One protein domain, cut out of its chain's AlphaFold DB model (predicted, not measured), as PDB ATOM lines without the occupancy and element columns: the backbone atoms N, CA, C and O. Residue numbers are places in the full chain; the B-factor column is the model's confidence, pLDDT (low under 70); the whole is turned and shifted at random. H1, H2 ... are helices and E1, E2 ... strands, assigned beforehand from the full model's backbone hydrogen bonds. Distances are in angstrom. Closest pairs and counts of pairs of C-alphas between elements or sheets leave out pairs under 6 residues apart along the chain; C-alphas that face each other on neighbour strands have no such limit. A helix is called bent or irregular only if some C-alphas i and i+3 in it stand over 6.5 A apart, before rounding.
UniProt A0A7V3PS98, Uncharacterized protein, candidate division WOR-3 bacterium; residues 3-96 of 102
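AT A GLANCE: This is residues 3 to 96 of the 102 residues of an uncharacterized protein of candidate division WOR-3 bacterium (UniProt A0A7V3PS98). What shape do these atoms make? A strongly twisted sheet of four strands, E1 to E4, is the middle layer, with H1 packed on one face and the longer H2 slung over one end of the other face, near Gly 17, Gly 21 and Cys 38. What is it built of, and in which order? The 94 printed residues hold four named strands and two named helices, in the order E1, E2, E3, H1, E4, H2, and the class is mixed, helices and strands. The sheet is mixed too, in the order E1, E2, E3, E4, with E1, E2 and E3 antiparallel in turn and E3 parallel to E4. How large and how dense is it? The whole is compact, with a radius of gyration of the C-alphas of 12.9 A and spans of 38 by 28 by 22 A.

HOW THE PARTS SIT: How do the first three strands pair? E1, residues 12 to 18, E2, residues 21 to 28, and E3, residues 31 to 38, form a meander, each strand the antiparallel neighbour of the one before. E1 and E2 are a hairpin at 161 degrees between directions, with N 16 and O 23 within hydrogen-bond range at 2.7 A. E2 and E3 are a hairpin at 160 degrees, with N 24 and O 35 at 2.7 A. What follows on the far side of E3? H1, residues 41 to 55, leads to E4, residues 60 to 67, the parallel neighbour of E3 at 24 degrees, with N 34 and O 62 within hydrogen-bond range at 2.8 A. E3, H1 and E4 make a strand-helix-strand unit, two parallel neighbour strands with a helix between, and its crossover is right-handed. Where do the helices stand? H1 is on the sheet, and its C-alpha at Leu 44 is 7.2 A from that of Gly 21, the closest C-alphas of H1 and E2. H2, residues 72 to 92, is on the opposite face at a height over the sheet of 8.1 A, which gives three layers, helices on both faces of a sheet; the closest C-alphas of H2 and E2 are those of Ile 82 and Gly 21, at 6.8 A. H2 lies over E1 and only just not over E2, on which 2 of its C-alphas fall, and it runs only just across the strands, at 60.4 degrees to E1 on the local plane. How sound are the helices' backbones? O i to N i+4 pairs are within hydrogen-bond range in 9 of 11 cases in H1 and 15 of 17 in H2.

IN THESE COORDINATES: Where does the first element begin? C-alpha 12, the first of E1, is at (117.252, 156.754, 122.546), and E1 is 18.9 A long from first to last C-alpha. How long are the other strands? E2 measures 22.1 A, E3 21.4 A and E4 20.7 A. How do the helices run? H1 begins with C-alpha 41 at (139.945, 158.880, 116.533) and is 20.2 A long; it is irregular, with C-alphas 46 and 49 at 7.1 A. H2 ends with C-alpha 92 at (114.859, 158.492, 107.158) and is 30.2 A long; it has a kink of 31 degrees near residue 86 and is irregular, with C-alphas 88 and 91 at 7.9 A.

THE WHOLE: How far does it reach? The two C-alphas farthest apart are those of Asp 58 and Thr 73, at 38.3 A, while those of Lys 3 and Val 96, the first and last printed, are 6.7 A apart. Is anything missing or long? The printed part has no cut, and the five links between named elements are tight. How confident is the model? The mean pLDDT of the printed part is 94.1, and no printed residue is under 70.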
ATOM      1  N   LYS A   3     121.860 162.780 110.388       94.19
ATOM      2  CA  LYS A   3     121.261 162.443 111.683       94.19
ATOM      3  C   LYS A   3     119.827 161.949 111.532       94.19
ATOM      4  O   LYS A   3     119.139 162.386 110.613       94.19
ATOM      5  N   GLY A   4     119.361 161.066 112.405       94.06
ATOM      6  CA  GLY A   4     117.974 160.597 112.379       94.06
ATOM      7  C   GLY A   4     117.654 159.590 113.476       94.06
ATOM      8  O   GLY A   4     118.553 158.995 114.062       94.06
ATOM      9  N   LYS A   5     116.363 159.383 113.743       94.31
ATOM     10  CA  LYS A   5     115.877 158.355 114.672       94.31
ATOM     11  C   LYS A   5     115.736 157.025 113.933       94.31
ATOM     12  O   LYS A   5     114.704 156.766 113.327       94.31
ATOM     13  N   LEU A   6     116.793 156.217 113.945       90.00
ATOM     14  CA  LEU A   6     116.857 154.951 113.199       90.00
ATOM     15  C   LEU A   6     116.519 153.718 114.042       90.00
ATOM     16  O   LEU A   6     116.480 152.602 113.528       90.00
ATOM     17  N   ARG A   7     116.293 153.913 115.338       88.75
ATOM     18  CA  ARG A   7     115.869 152.880 116.276       88.75
ATOM     19  C   ARG A   7     114.703 153.391 117.102       88.75
ATOM     20  O   ARG A   7     114.563 154.594 117.308       88.75
ATOM     21  N   ASP A   8     113.903 152.453 117.585       90.06
ATOM     22  CA  ASP A   8     112.879 152.710 118.587       90.06
ATOM     23  C   ASP A   8     113.292 151.992 119.874       90.06
ATOM     24  O   ASP A   8     113.282 150.761 119.949       90.06
ATOM     25  N   ALA A   9     113.787 152.761 120.841       92.69
ATOM     26  CA  ALA A   9     114.260 152.262 122.123       92.69
ATOM     27  C   ALA A   9     114.016 153.319 123.212       92.69
ATOM     28  O   ALA A   9     114.081 154.516 122.915       92.69
ATOM     29  N   PRO A  10     113.775 152.908 124.471       91.50
ATOM     30  CA  PRO A  10     113.723 153.834 125.596       91.50
ATOM     31  C   PRO A  10     114.993 154.681 125.666       91.50
ATOM     32  O   PRO A  10     116.089 154.187 125.391       91.50
ATOM     33  N   ASP A  11     114.817 155.960 125.988       93.44
ATOM     34  CA  ASP A  11     115.876 156.963 126.150       93.44
ATOM     35  C   ASP A  11     116.718 157.256 124.894       93.44
ATOM     36  O   ASP A  11     117.490 158.213 124.881       93.44
ATOM     37  N   TYR A  12     116.551 156.508 123.801       95.88
ATOM     38  CA  TYR A  12     117.252 156.754 122.546       95.88
ATOM     39  C   TYR A  12     116.770 158.054 121.896       95.88
ATOM     40  O   TYR A  12     115.579 158.273 121.653       95.88
ATOM     41  N   LEU A  13     117.731 158.922 121.593       95.06
ATOM     42  CA  LEU A  13     117.476 160.253 121.074       95.06
ATOM     43  C   LEU A  13     117.601 160.287 119.556       95.06
ATOM     44  O   LEU A  13     116.647 160.660 118.879       95.06
ATOM     45  N   GLU A  14     118.765 159.924 119.019       95.88
ATOM     46  CA  GLU A  14     119.036 159.904 117.579       95.88
ATOM     47  C   GLU A  14     120.382 159.237 117.255       95.88
ATOM     48  O   GLU A  14     121.253 159.071 118.108       95.88
ATOM     49  N   THR A  15     120.565 158.884 115.986       96.50
ATOM     50  CA  THR A  15     121.817 158.402 115.402       96.50
ATOM     51  C   THR A  15     122.435 159.494 114.543       96.50
ATOM     52  O   THR A  15     121.760 160.075 113.700       96.50
ATOM     53  N   TRP A  16     123.736 159.707 114.698       95.69
ATOM     54  CA  TRP A  16     124.582 160.580 113.894       95.69
ATOM     55  C   TRP A  16     125.585 159.754 113.103       95.69
ATOM     56  O   TRP A  16     126.252 158.889 113.660       95.69
ATOM     57  N   GLY A  17     125.724 160.034 111.811       93.25
ATOM     58  CA  GLY A  17     126.577 159.263 110.915       93.25
ATOM     59  C   GLY A  17     127.404 160.107 109.947       93.25
ATOM     60  O   GLY A  17     126.948 161.106 109.379       93.25
ATOM     61  N   THR A  18     128.629 159.655 109.703       92.56
ATOM     62  CA  THR A  18     129.461 160.003 108.544       92.56
ATOM     63  C   THR A  18     129.812 158.720 107.791       92.56
ATOM     64  O   THR A  18     129.495 157.630 108.243       92.56
ATOM     65  N   TYR A  19     130.521 158.809 106.663       90.56
ATOM     66  CA  TYR A  19     131.032 157.618 105.964       90.56
ATOM     67  C   TYR A  19     132.113 156.845 106.756       90.56
ATOM     68  O   TYR A  19     132.636 155.846 106.267       90.56
ATOM     69  N   LYS A  20     132.479 157.334 107.949       94.12
ATOM     70  CA  LYS A  20     133.568 156.850 108.801       94.12
ATOM     71  C   LYS A  20     133.159 156.597 110.252       94.12
ATOM     72  O   LYS A  20     133.963 156.086 111.027       94.12
ATOM     73  N   GLY A  21     131.948 156.950 110.662       96.06
ATOM     74  CA  GLY A  21     131.484 156.658 112.014       96.06
ATOM     75  C   GLY A  21     129.979 156.772 112.150       96.06
ATOM     76  O   GLY A  21     129.340 157.510 111.404       96.06
ATOM     77  N   VAL A  22     129.434 156.044 113.118       96.44
ATOM     78  CA  VAL A  22     128.029 156.095 113.522       96.44
ATOM     79  C   VAL A  22     127.982 156.140 115.044       96.44
ATOM     80  O   VAL A  22     128.552 155.275 115.709       96.44
ATOM     81  N   ILE A  23     127.322 157.159 115.586       97.44
ATOM     82  CA  ILE A  23     127.162 157.409 117.017       97.44
ATOM     83  C   ILE A  23     125.672 157.495 117.329       97.44
ATOM     84  O   ILE A  23     124.922 158.188 116.653       97.44
ATOM     85  N   GLU A  24     125.247 156.790 118.358       97.38
ATOM     86  CA  GLU A  24     123.901 156.776 118.911       97.38
ATOM     87  C   GLU A  24     123.907 157.578 120.211       97.38
ATOM     88  O   GLU A  24     124.822 157.444 121.031       97.38
ATOM     89  N   LEU A  25     122.903 158.437 120.363       97.50
ATOM     90  CA  LEU A  25     122.719 159.317 121.509       97.50
ATOM     91  C   LEU A  25     121.606 158.744 122.380       97.50
ATOM     92  O   LEU A  25     120.505 158.497 121.887       97.50
ATOM     93  N   TYR A  26     121.881 158.586 123.669       97.44
ATOM     94  CA  TYR A  26     120.921 158.130 124.667       97.44
ATOM     95  C   TYR A  26     120.784 159.180 125.766       97.44
ATOM     96  O   TYR A  26     121.777 159.662 126.302       97.44
ATOM     97  N   THR A  27     119.553 159.532 126.098       95.69
ATOM     98  CA  THR A  27     119.216 160.451 127.184       95.69
ATOM     99  C   THR A  27     119.581 159.820 128.524       95.69
ATOM    100  O   THR A  27     119.362 158.631 128.744       95.69
ATOM    101  N   GLN A  28     120.143 160.616 129.425       93.94
ATOM    102  CA  GLN A  28     120.404 160.257 130.817       93.94
ATOM    103  C   GLN A  28     119.937 161.388 131.739       93.94
ATOM    104  O   GLN A  28     119.648 162.487 131.274       93.94
ATOM    105  N   GLU A  29     119.891 161.135 133.052       90.25
ATOM    106  CA  GLU A  29     119.398 162.105 134.047       90.25
ATOM    107  C   GLU A  29     120.081 163.481 133.957       90.25
ATOM    108  O   GLU A  29     119.417 164.497 134.135       90.25
ATOM    109  N   ASN A  30     121.380 163.520 133.630       91.06
ATOM    110  CA  ASN A  30     122.183 164.748 133.606       91.06
ATOM    111  C   ASN A  30     122.762 165.092 132.222       91.06
ATOM    112  O   ASN A  30     123.637 165.948 132.127       91.06
ATOM    113  N   GLY A  31     122.326 164.432 131.143       95.81
ATOM    114  CA  GLY A  31     122.886 164.711 129.820       95.81
ATOM    115  C   GLY A  31     122.642 163.631 128.776       95.81
ATOM    116  O   GLY A  31     121.608 162.965 128.766       95.81
ATOM    117  N   ILE A  32     123.610 163.465 127.873       97.69
ATOM    118  CA  ILE A  32     123.525 162.556 126.726       97.69
ATOM    119  C   ILE A  32     124.720 161.601 126.724       97.69
ATOM    120  O   ILE A  32     125.872 162.023 126.674       97.69
ATOM    121  N   LEU A  33     124.442 160.300 126.706       97.69
ATOM    122  CA  LEU A  33     125.428 159.245 126.507       97.69
ATOM    123  C   LEU A  33     125.639 158.972 125.016       97.69
ATOM    124  O   LEU A  33     124.692 158.712 124.275       97.69
ATOM    125  N   LEU A  34     126.899 158.972 124.593       97.50
ATOM    126  CA  LEU A  34     127.331 158.729 123.221       97.50
ATOM    127  C   LEU A  34     127.932 157.329 123.092       97.50
ATOM    128  O   LEU A  34     128.947 157.026 123.720       97.50
ATOM    129  N   THR A  35     127.349 156.477 122.252       97.31
ATOM    130  CA  THR A  35     127.853 155.115 121.994       97.31
ATOM    131  C   THR A  35     127.906 154.824 120.506       97.31
ATOM    132  O   THR A  35     127.084 155.342 119.765       97.31
ATOM    133  N   GLY A  36     128.821 153.982 120.040       96.62
ATOM    134  CA  GLY A  36     128.832 153.604 118.628       96.62
ATOM    135  C   GLY A  36     130.176 153.099 118.138       96.62
ATOM    136  O   GLY A  36     130.923 152.459 118.880       96.62
ATOM    137  N   ALA A  37     130.486 153.386 116.880       97.12
ATOM    138  CA  ALA A  37     131.740 152.989 116.258       97.12
ATOM    139  C   ALA A  37     132.272 154.085 115.333       97.12
ATOM    140  O   ALA A  37     131.515 154.798 114.671       97.12
ATOM    141  N   CYS A  38     133.593 154.206 115.272       96.81
ATOM    142  CA  CYS A  38     134.275 155.133 114.384       96.81
ATOM    143  C   CYS A  38     135.578 154.510 113.890       96.81
ATOM    144  O   CYS A  38     136.283 153.850 114.642       96.81
ATOM    145  N   VAL A  39     135.905 154.702 112.617       95.62
ATOM    146  CA  VAL A  39     137.069 154.059 111.983       95.62
ATOM    147  C   VAL A  39     138.396 154.605 112.504       95.62
ATOM    148  O   VAL A  39     139.414 153.921 112.435       95.62
ATOM    149  N   ASP A  40     138.402 155.842 113.004       93.81
ATOM    150  CA  ASP A  40     139.579 156.469 113.578       93.81
ATOM    151  C   ASP A  40     139.202 157.569 114.585       93.81
ATOM    152  O   ASP A  40     138.099 158.119 114.580       93.81
ATOM    153  N   ILE A  41     140.139 157.878 115.481       93.38
ATOM    154  CA  ILE A  41     139.945 158.880 116.533       93.38
ATOM    155  C   ILE A  41     139.871 160.309 115.976       93.38
ATOM    156  O   ILE A  41     139.221 161.170 116.564       93.38
ATOM    157  N   VAL A  42     140.504 160.578 114.831       91.69
ATOM    158  CA  VAL A  42     140.526 161.915 114.228       91.69
ATOM    159  C   VAL A  42     139.132 162.277 113.728       91.69
ATOM    160  O   VAL A  42     138.662 163.375 114.007       91.69
ATOM    161  N   GLU A  43     138.442 161.359 113.058       90.56
ATOM    162  CA  GLU A  43     137.060 161.526 112.617       90.56
ATOM    163  C   GLU A  43     136.132 161.801 113.805       90.56
ATOM    164  O   GLU A  43     135.326 162.739 113.768       90.56
ATOM    165  N   LEU A  44     136.278 161.017 114.878       93.38
ATOM    166  CA  LEU A  44     135.459 161.148 116.075       93.38
ATOM    167  C   LEU A  44     135.577 162.552 116.685       93.38
ATOM    168  O   LEU A  44     134.566 163.234 116.861       93.38
ATOM    169  N   TYR A  45     136.803 162.997 116.967       91.88
ATOM    170  CA  TYR A  45     137.047 164.261 117.667       91.88
ATOM    171  C   TYR A  45     137.019 165.497 116.763       91.88
ATOM    172  O   TYR A  45     136.783 166.590 117.266       91.88
ATOM    173  N   SER A  46     137.231 165.357 115.452       88.75
ATOM    174  CA  SER A  46     137.236 166.507 114.530       88.75
ATOM    175  C   SER A  46     135.865 166.785 113.924       88.75
ATOM    176  O   SER A  46     135.580 167.925 113.562       88.75
ATOM    177  N   TYR A  47     135.011 165.763 113.799       88.62
ATOM    178  CA  TYR A  47     133.732 165.895 113.102       88.62
ATOM    179  C   TYR A  47     132.543 165.507 113.969       88.62
ATOM    180  O   TYR A  47     131.674 166.352 114.198       88.62
ATOM    181  N   LEU A  48     132.478 164.260 114.441       92.00
ATOM    182  CA  LEU A  48     131.280 163.726 115.100       92.00
ATOM    183  C   LEU A  48     130.995 164.421 116.434       92.00
ATOM    184  O   LEU A  48     129.952 165.063 116.567       92.00
ATOM    185  N   LEU A  49     131.926 164.357 117.390       92.88
ATOM    186  CA  LEU A  49     131.726 164.931 118.725       92.88
ATOM    187  C   LEU A  49     131.497 166.451 118.688       92.88
ATOM    188  O   LEU A  49     130.521 166.898 119.288       92.88
ATOM    189  N   PRO A  50     132.276 167.264 117.940       92.19
ATOM    190  CA  PRO A  50     132.014 168.704 117.867       92.19
ATOM    191  C   PRO A  50     130.666 169.052 117.230       92.19
ATOM    192  O   PRO A  50     130.064 170.077 117.549       92.19
ATOM    193  N   SER A  51     130.177 168.236 116.293       91.50
ATOM    194  CA  SER A  51     128.871 168.472 115.667       91.50
ATOM    195  C   SER A  51     127.726 168.134 116.617       91.50
ATOM    196  O   SER A  51     126.774 168.905 116.698       91.50
ATOM    197  N   ILE A  52     127.857 167.047 117.383       93.81
ATOM    198  CA  ILE A  52     126.906 166.672 118.434       93.81
ATOM    199  C   ILE A  52     126.891 167.728 119.551       93.81
ATOM    200  O   ILE A  52     125.825 168.225 119.896       93.81
ATOM    201  N   ALA A  53     128.058 168.155 120.043       93.62
ATOM    202  CA  ALA A  53     128.175 169.186 121.081       93.62
ATOM    203  C   ALA A  53     127.526 170.515 120.684       93.62
ATOM    204  O   ALA A  53     126.883 171.165 121.499       93.62
ATOM    205  N   ARG A  54     127.627 170.908 119.411       91.62
ATOM    206  CA  ARG A  54     126.946 172.112 118.913       91.62
ATOM    207  C   ARG A  54     125.439 171.947 118.775       91.62
ATOM    208  O   ARG A  54     124.725 172.936 118.883       91.62
ATOM    209  N   ALA A  55     124.961 170.737 118.494       91.88
ATOM    210  CA  ALA A  55     123.530 170.457 118.431       91.88
ATOM    211  C   ALA A  55     122.883 170.430 119.825       91.88
ATOM    212  O   ALA A  55     121.693 170.716 119.938       91.88
ATOM    213  N   TYR A  56     123.670 170.131 120.861       93.44
ATOM    214  CA  TYR A  56     123.234 170.038 122.253       93.44
ATOM    215  C   TYR A  56     124.140 170.866 123.184       93.44
ATOM    216  O   TYR A  56     124.817 170.294 124.036       93.44
ATOM    217  N   PRO A  57     124.176 172.206 123.035       93.62
ATOM    218  CA  PRO A  57     125.122 173.057 123.764       93.62
ATOM    219  C   PRO A  57     124.860 173.112 125.277       93.62
ATOM    220  O   PRO A  57     125.788 173.347 126.045       93.62
ATOM    221  N   ASP A  58     123.617 172.869 125.694       94.75
ATOM    222  CA  ASP A  58     123.178 172.946 127.093       94.75
ATOM    223  C   ASP A  58     123.129 171.567 127.781       94.75
ATOM    224  O   ASP A  58     122.551 171.430 128.856       94.75
ATOM    225  N   GLN A  59     123.678 170.526 127.146       94.94
ATOM    226  CA  GLN A  59     123.667 169.154 127.656       94.94
ATOM    227  C   GLN A  59     125.093 168.685 127.933       94.94
ATOM    228  O   GLN A  59     125.986 168.859 127.100       94.94
ATOM    229  N   GLU A  60     125.308 168.037 129.077       95.88
ATOM    230  CA  GLU A  60     126.573 167.354 129.326       95.88
ATOM    231  C   GLU A  60     126.666 166.107 128.436       95.88
ATOM    232  O   GLU A  60     125.713 165.336 128.308       95.88
ATOM    233  N   LEU A  61     127.814 165.918 127.783       95.94
ATOM    234  CA  LEU A  61     128.048 164.780 126.899       95.94
ATOM    235  C   LEU A  61     128.947 163.756 127.586       95.94
ATOM    236  O   LEU A  61     130.100 164.044 127.908       95.94
ATOM    237  N   TYR A  62     128.446 162.534 127.730       96.25
ATOM    238  CA  TYR A  62     129.179 161.412 128.301       96.25
ATOM    239  C   TYR A  62     129.601 160.437 127.206       96.25
ATOM    240  O   TYR A  62     128.806 160.027 126.361       96.25
ATOM    241  N   HIS A  63     130.860 160.009 127.232       93.56
ATOM    242  CA  HIS A  63     131.346 158.980 126.318       93.56
ATOM    243  C   HIS A  63     131.068 157.593 126.895       93.56
ATOM    244  O   HIS A  63     131.674 157.184 127.883       93.56
ATOM    245  N   GLY A  64     130.158 156.860 126.260       94.19
ATOM    246  CA  GLY A  64     129.980 155.435 126.490       94.19
ATOM    247  C   GLY A  64     130.950 154.612 125.644       94.19
ATOM    248  O   GLY A  64     132.046 155.047 125.284       94.19
ATOM    249  N   LYS A  65     130.551 153.386 125.297       95.62
ATOM    250  CA  LYS A  65     131.374 152.514 124.452       95.62
ATOM    251  C   LYS A  65     131.384 153.033 123.011       95.62
ATOM    252  O   LYS A  65     130.399 152.876 122.290       95.62
ATOM    253  N   ILE A  66     132.513 153.598 122.591       96.25
ATOM    254  CA  ILE A  66     132.800 153.930 121.191       96.25
ATOM    255  C   ILE A  66     133.936 153.028 120.714       96.25
ATOM    256  O   ILE A  66     135.051 153.086 121.229       96.25
ATOM    257  N   ILE A  67     133.642 152.157 119.755       96.31
ATOM    258  CA  ILE A  67     134.607 151.195 119.222       96.31
ATOM    259  C   ILE A  67     135.429 151.877 118.128       96.31
ATOM    260  O   ILE A  67     134.867 152.397 117.165       96.31
ATOM    261  N   ILE A  68     136.756 151.837 118.271       96.00
ATOM    262  CA  ILE A  68     137.703 152.279 117.245       96.00
ATOM    263  C   ILE A  68     138.590 151.085 116.875       96.00
ATOM    264  O   ILE A  68     139.395 150.664 117.712       96.00
ATOM    265  N   PRO A  69     138.439 150.507 115.668       95.81
ATOM    266  CA  PRO A  69     139.253 149.377 115.238       95.81
ATOM    267  C   PRO A  69     140.740 149.728 115.163       95.81
ATOM    268  O   PRO A  69     141.115 150.851 114.809       95.81
ATOM    269  N   GLN A  70     141.599 148.757 115.472       93.69
ATOM    270  CA  GLN A  70     143.050 148.974 115.484       93.69
ATOM    271  C   GLN A  70     143.693 148.626 114.141       93.69
ATOM    272  O   GLN A  70     144.650 149.287 113.733       93.69
ATOM    273  N   TYR A  71     143.153 147.632 113.433       96.25
ATOM    274  CA  TYR A  71     143.740 147.117 112.199       96.25
ATOM    275  C   TYR A  71     143.072 147.700 110.952       96.25
ATOM    276  O   TYR A  71     141.868 147.948 110.928       96.25
ATOM    277  N   GLU A  72     143.846 147.876 109.879       94.25
ATOM    278  CA  GLU A  72     143.348 148.504 108.647       94.25
ATOM    279  C   GLU A  72     142.210 147.704 107.998       94.25
ATOM    280  O   GLU A  72     141.207 148.278 107.584       94.25
ATOM    281  N   THR A  73     142.303 146.373 107.999       95.56
ATOM    282  CA  THR A  73     141.242 145.499 107.478       95.56
ATOM    283  C   THR A  73     139.915 145.700 108.211       95.56
ATOM    284  O   THR A  73     138.864 145.757 107.579       95.56
ATOM    285  N   GLU A  74     139.945 145.849 109.538       96.12
ATOM    286  CA  GLU A  74     138.737 146.086 110.339       96.12
ATOM    287  C   GLU A  74     138.142 147.467 110.061       96.12
ATOM    288  O   GLU A  74     136.922 147.619 110.020       96.12
ATOM    289  N   LYS A  75     138.989 148.476 109.827       95.75
ATOM    290  CA  LYS A  75     138.529 149.816 109.445       95.75
ATOM    291  C   LYS A  75     137.822 149.800 108.099       95.75
ATOM    292  O   LYS A  75     136.778 150.431 107.973       95.75
ATOM    293  N   GLU A  76     138.361 149.099 107.105       95.69
ATOM    294  CA  GLU A  76     137.724 148.982 105.788       95.69
ATOM    295  C   GLU A  76     136.385 148.238 105.859       95.69
ATOM    296  O   GLU A  76     135.404 148.683 105.259       95.69
ATOM    297  N   LEU A  77     136.307 147.165 106.655       96.50
ATOM    298  CA  LEU A  77     135.045 146.469 106.918       96.50
ATOM    299  C   LEU A  77     134.026 147.399 107.586       96.50
ATOM    300  O   LEU A  77     132.907 147.532 107.096       96.50
ATOM    301  N   LEU A  78     134.431 148.128 108.629       96.44
ATOM    302  CA  LEU A  78     133.560 149.080 109.314       96.44
ATOM    303  C   LEU A  78     133.083 150.204 108.376       96.44
ATOM    304  O   LEU A  78     131.915 150.581 108.413       96.44
ATOM    305  N   LYS A  79     133.945 150.731 107.493       96.12
ATOM    306  CA  LYS A  79     133.537 151.722 106.474       96.12
ATOM    307  C   LYS A  79     132.443 151.170 105.562       96.12
ATOM    308  O   LYS A  79     131.501 151.897 105.241       96.12
ATOM    309  N   LEU A  80     132.570 149.913 105.134       96.50
ATOM    310  CA  LEU A  80     131.571 149.262 104.291       96.50
ATOM    311  C   LEU A  80     130.242 149.090 105.035       96.50
ATOM    312  O   LEU A  80     129.199 149.454 104.496       96.50
ATOM    313  N   GLU A  81     130.280 148.602 106.274       96.31
ATOM    314  CA  GLU A  81     129.093 148.442 107.123       96.31
ATOM    315  C   GLU A  81     128.369 149.772 107.343       96.31
ATOM    316  O   GLU A  81     127.156 149.865 107.144       96.31
ATOM    317  N   ILE A  82     129.116 150.826 107.679       95.56
ATOM    318  CA  ILE A  82     128.579 152.175 107.863       95.56
ATOM    319  C   ILE A  82     127.954 152.693 106.570       95.56
ATOM    320  O   ILE A  82     126.858 153.252 106.600       95.56
ATOM    321  N   ARG A  83     128.623 152.511 105.425       94.50
ATOM    322  CA  ARG A  83     128.081 152.929 104.129       94.50
ATOM    323  C   ARG A  83     126.744 152.249 103.853       94.50
ATOM    324  O   ARG A  83     125.773 152.951 103.593       94.50
ATOM    325  N   LEU A  84     126.690 150.922 103.960       95.62
ATOM    326  CA  LEU A  84     125.462 150.154 103.736       95.62
ATOM    327  C   LEU A  84     124.354 150.591 104.698       95.62
ATOM    328  O   LEU A  84     123.212 150.782 104.287       95.62
ATOM    329  N   PHE A  85     124.692 150.802 105.971       94.38
ATOM    330  CA  PHE A  85     123.751 151.293 106.968       94.38
ATOM    331  C   PHE A  85     123.164 152.655 106.578       94.38
ATOM    332  O   PHE A  85     121.946 152.822 106.596       94.38
ATOM    333  N   LEU A  86     124.000 153.619 106.192       92.44
ATOM    334  CA  LEU A  86     123.536 154.952 105.811       92.44
ATOM    335  C   LEU A  86     122.768 154.948 104.487       92.44
ATOM    336  O   LEU A  86     121.773 155.653 104.382       92.44
ATOM    337  N   GLU A  87     123.181 154.160 103.494       92.88
ATOM    338  CA  GLU A  87     122.472 154.039 102.215       92.88
ATOM    339  C   GLU A  87     121.051 153.506 102.425       92.88
ATOM    340  O   GLU A  87     120.089 154.142 101.988       92.88
ATOM    341  N   ASN A  88     120.920 152.420 103.194       94.88
ATOM    342  CA  ASN A  88     119.636 151.782 103.494       94.88
ATOM    343  C   ASN A  88     118.680 152.681 104.292       94.88
ATOM    344  O   ASN A  88     117.467 152.512 104.199       94.88
ATOM    345  N   ASN A  89     119.211 153.625 105.071       93.00
ATOM    346  CA  ASN A  89     118.424 154.470 105.972       93.00
ATOM    347  C   ASN A  89     118.383 155.948 105.559       93.00
ATOM    348  O   ASN A  89     117.749 156.755 106.235       93.00
ATOM    349  N   SER A  90     119.040 156.327 104.461       88.62
ATOM    350  CA  SER A  90     119.251 157.730 104.076       88.62
ATOM    351  C   SER A  90     117.958 158.538 103.935       88.62
ATOM    352  O   SER A  90     117.938 159.713 104.292       88.62
ATOM    353  N   SER A  91     116.867 157.915 103.479       91.88
ATOM    354  CA  SER A  91     115.542 158.540 103.354       91.88
ATOM    355  C   SER A  91     114.896 158.902 104.697       91.88
ATOM    356  O   SER A  91     114.030 159.774 104.739       91.88
ATOM    357  N   LEU A  92     115.319 158.256 105.786       92.94
ATOM    358  CA  LEU A  92     114.859 158.492 107.158       92.94
ATOM    359  C   LEU A  92     115.781 159.450 107.927       92.94
ATOM    360  O   LEU A  92     115.529 159.756 109.093       92.94
ATOM    361  N   MET A  93     116.866 159.913 107.299       93.44
ATOM    362  CA  MET A  93     117.860 160.778 107.924       93.44
ATOM    363  C   MET A  93     117.843 162.186 107.332       93.44
ATOM    364  O   MET A  93     117.676 162.401 106.134       93.44
ATOM    365  N   GLN A  94     118.113 163.169 108.181       93.25
ATOM    366  CA  GLN A  94     118.332 164.548 107.789       93.25
ATOM    367  C   GLN A  94     119.818 164.791 107.515       93.25
ATOM    368  O   GLN A  94     120.691 164.444 108.318       93.25
ATOM    369  N   ARG A  95     120.117 165.463 106.400       90.06
ATOM    370  CA  ARG A  95     121.463 165.977 106.144       90.06
ATOM    371  C   ARG A  95     121.785 167.106 107.113       90.06
ATOM    372  O   ARG A  95     121.055 168.087 107.202       90.06
ATOM    373  N   VAL A  96     122.922 166.974 107.783       85.06
ATOM    374  CA  VAL A  96     123.499 168.017 108.627       85.06
ATOM    375  C   VAL A  96     124.706 168.587 107.904       85.06
ATOM    376  O   VAL A  96     125.627 167.852 107.506       85.06
TER     377      VAL A  96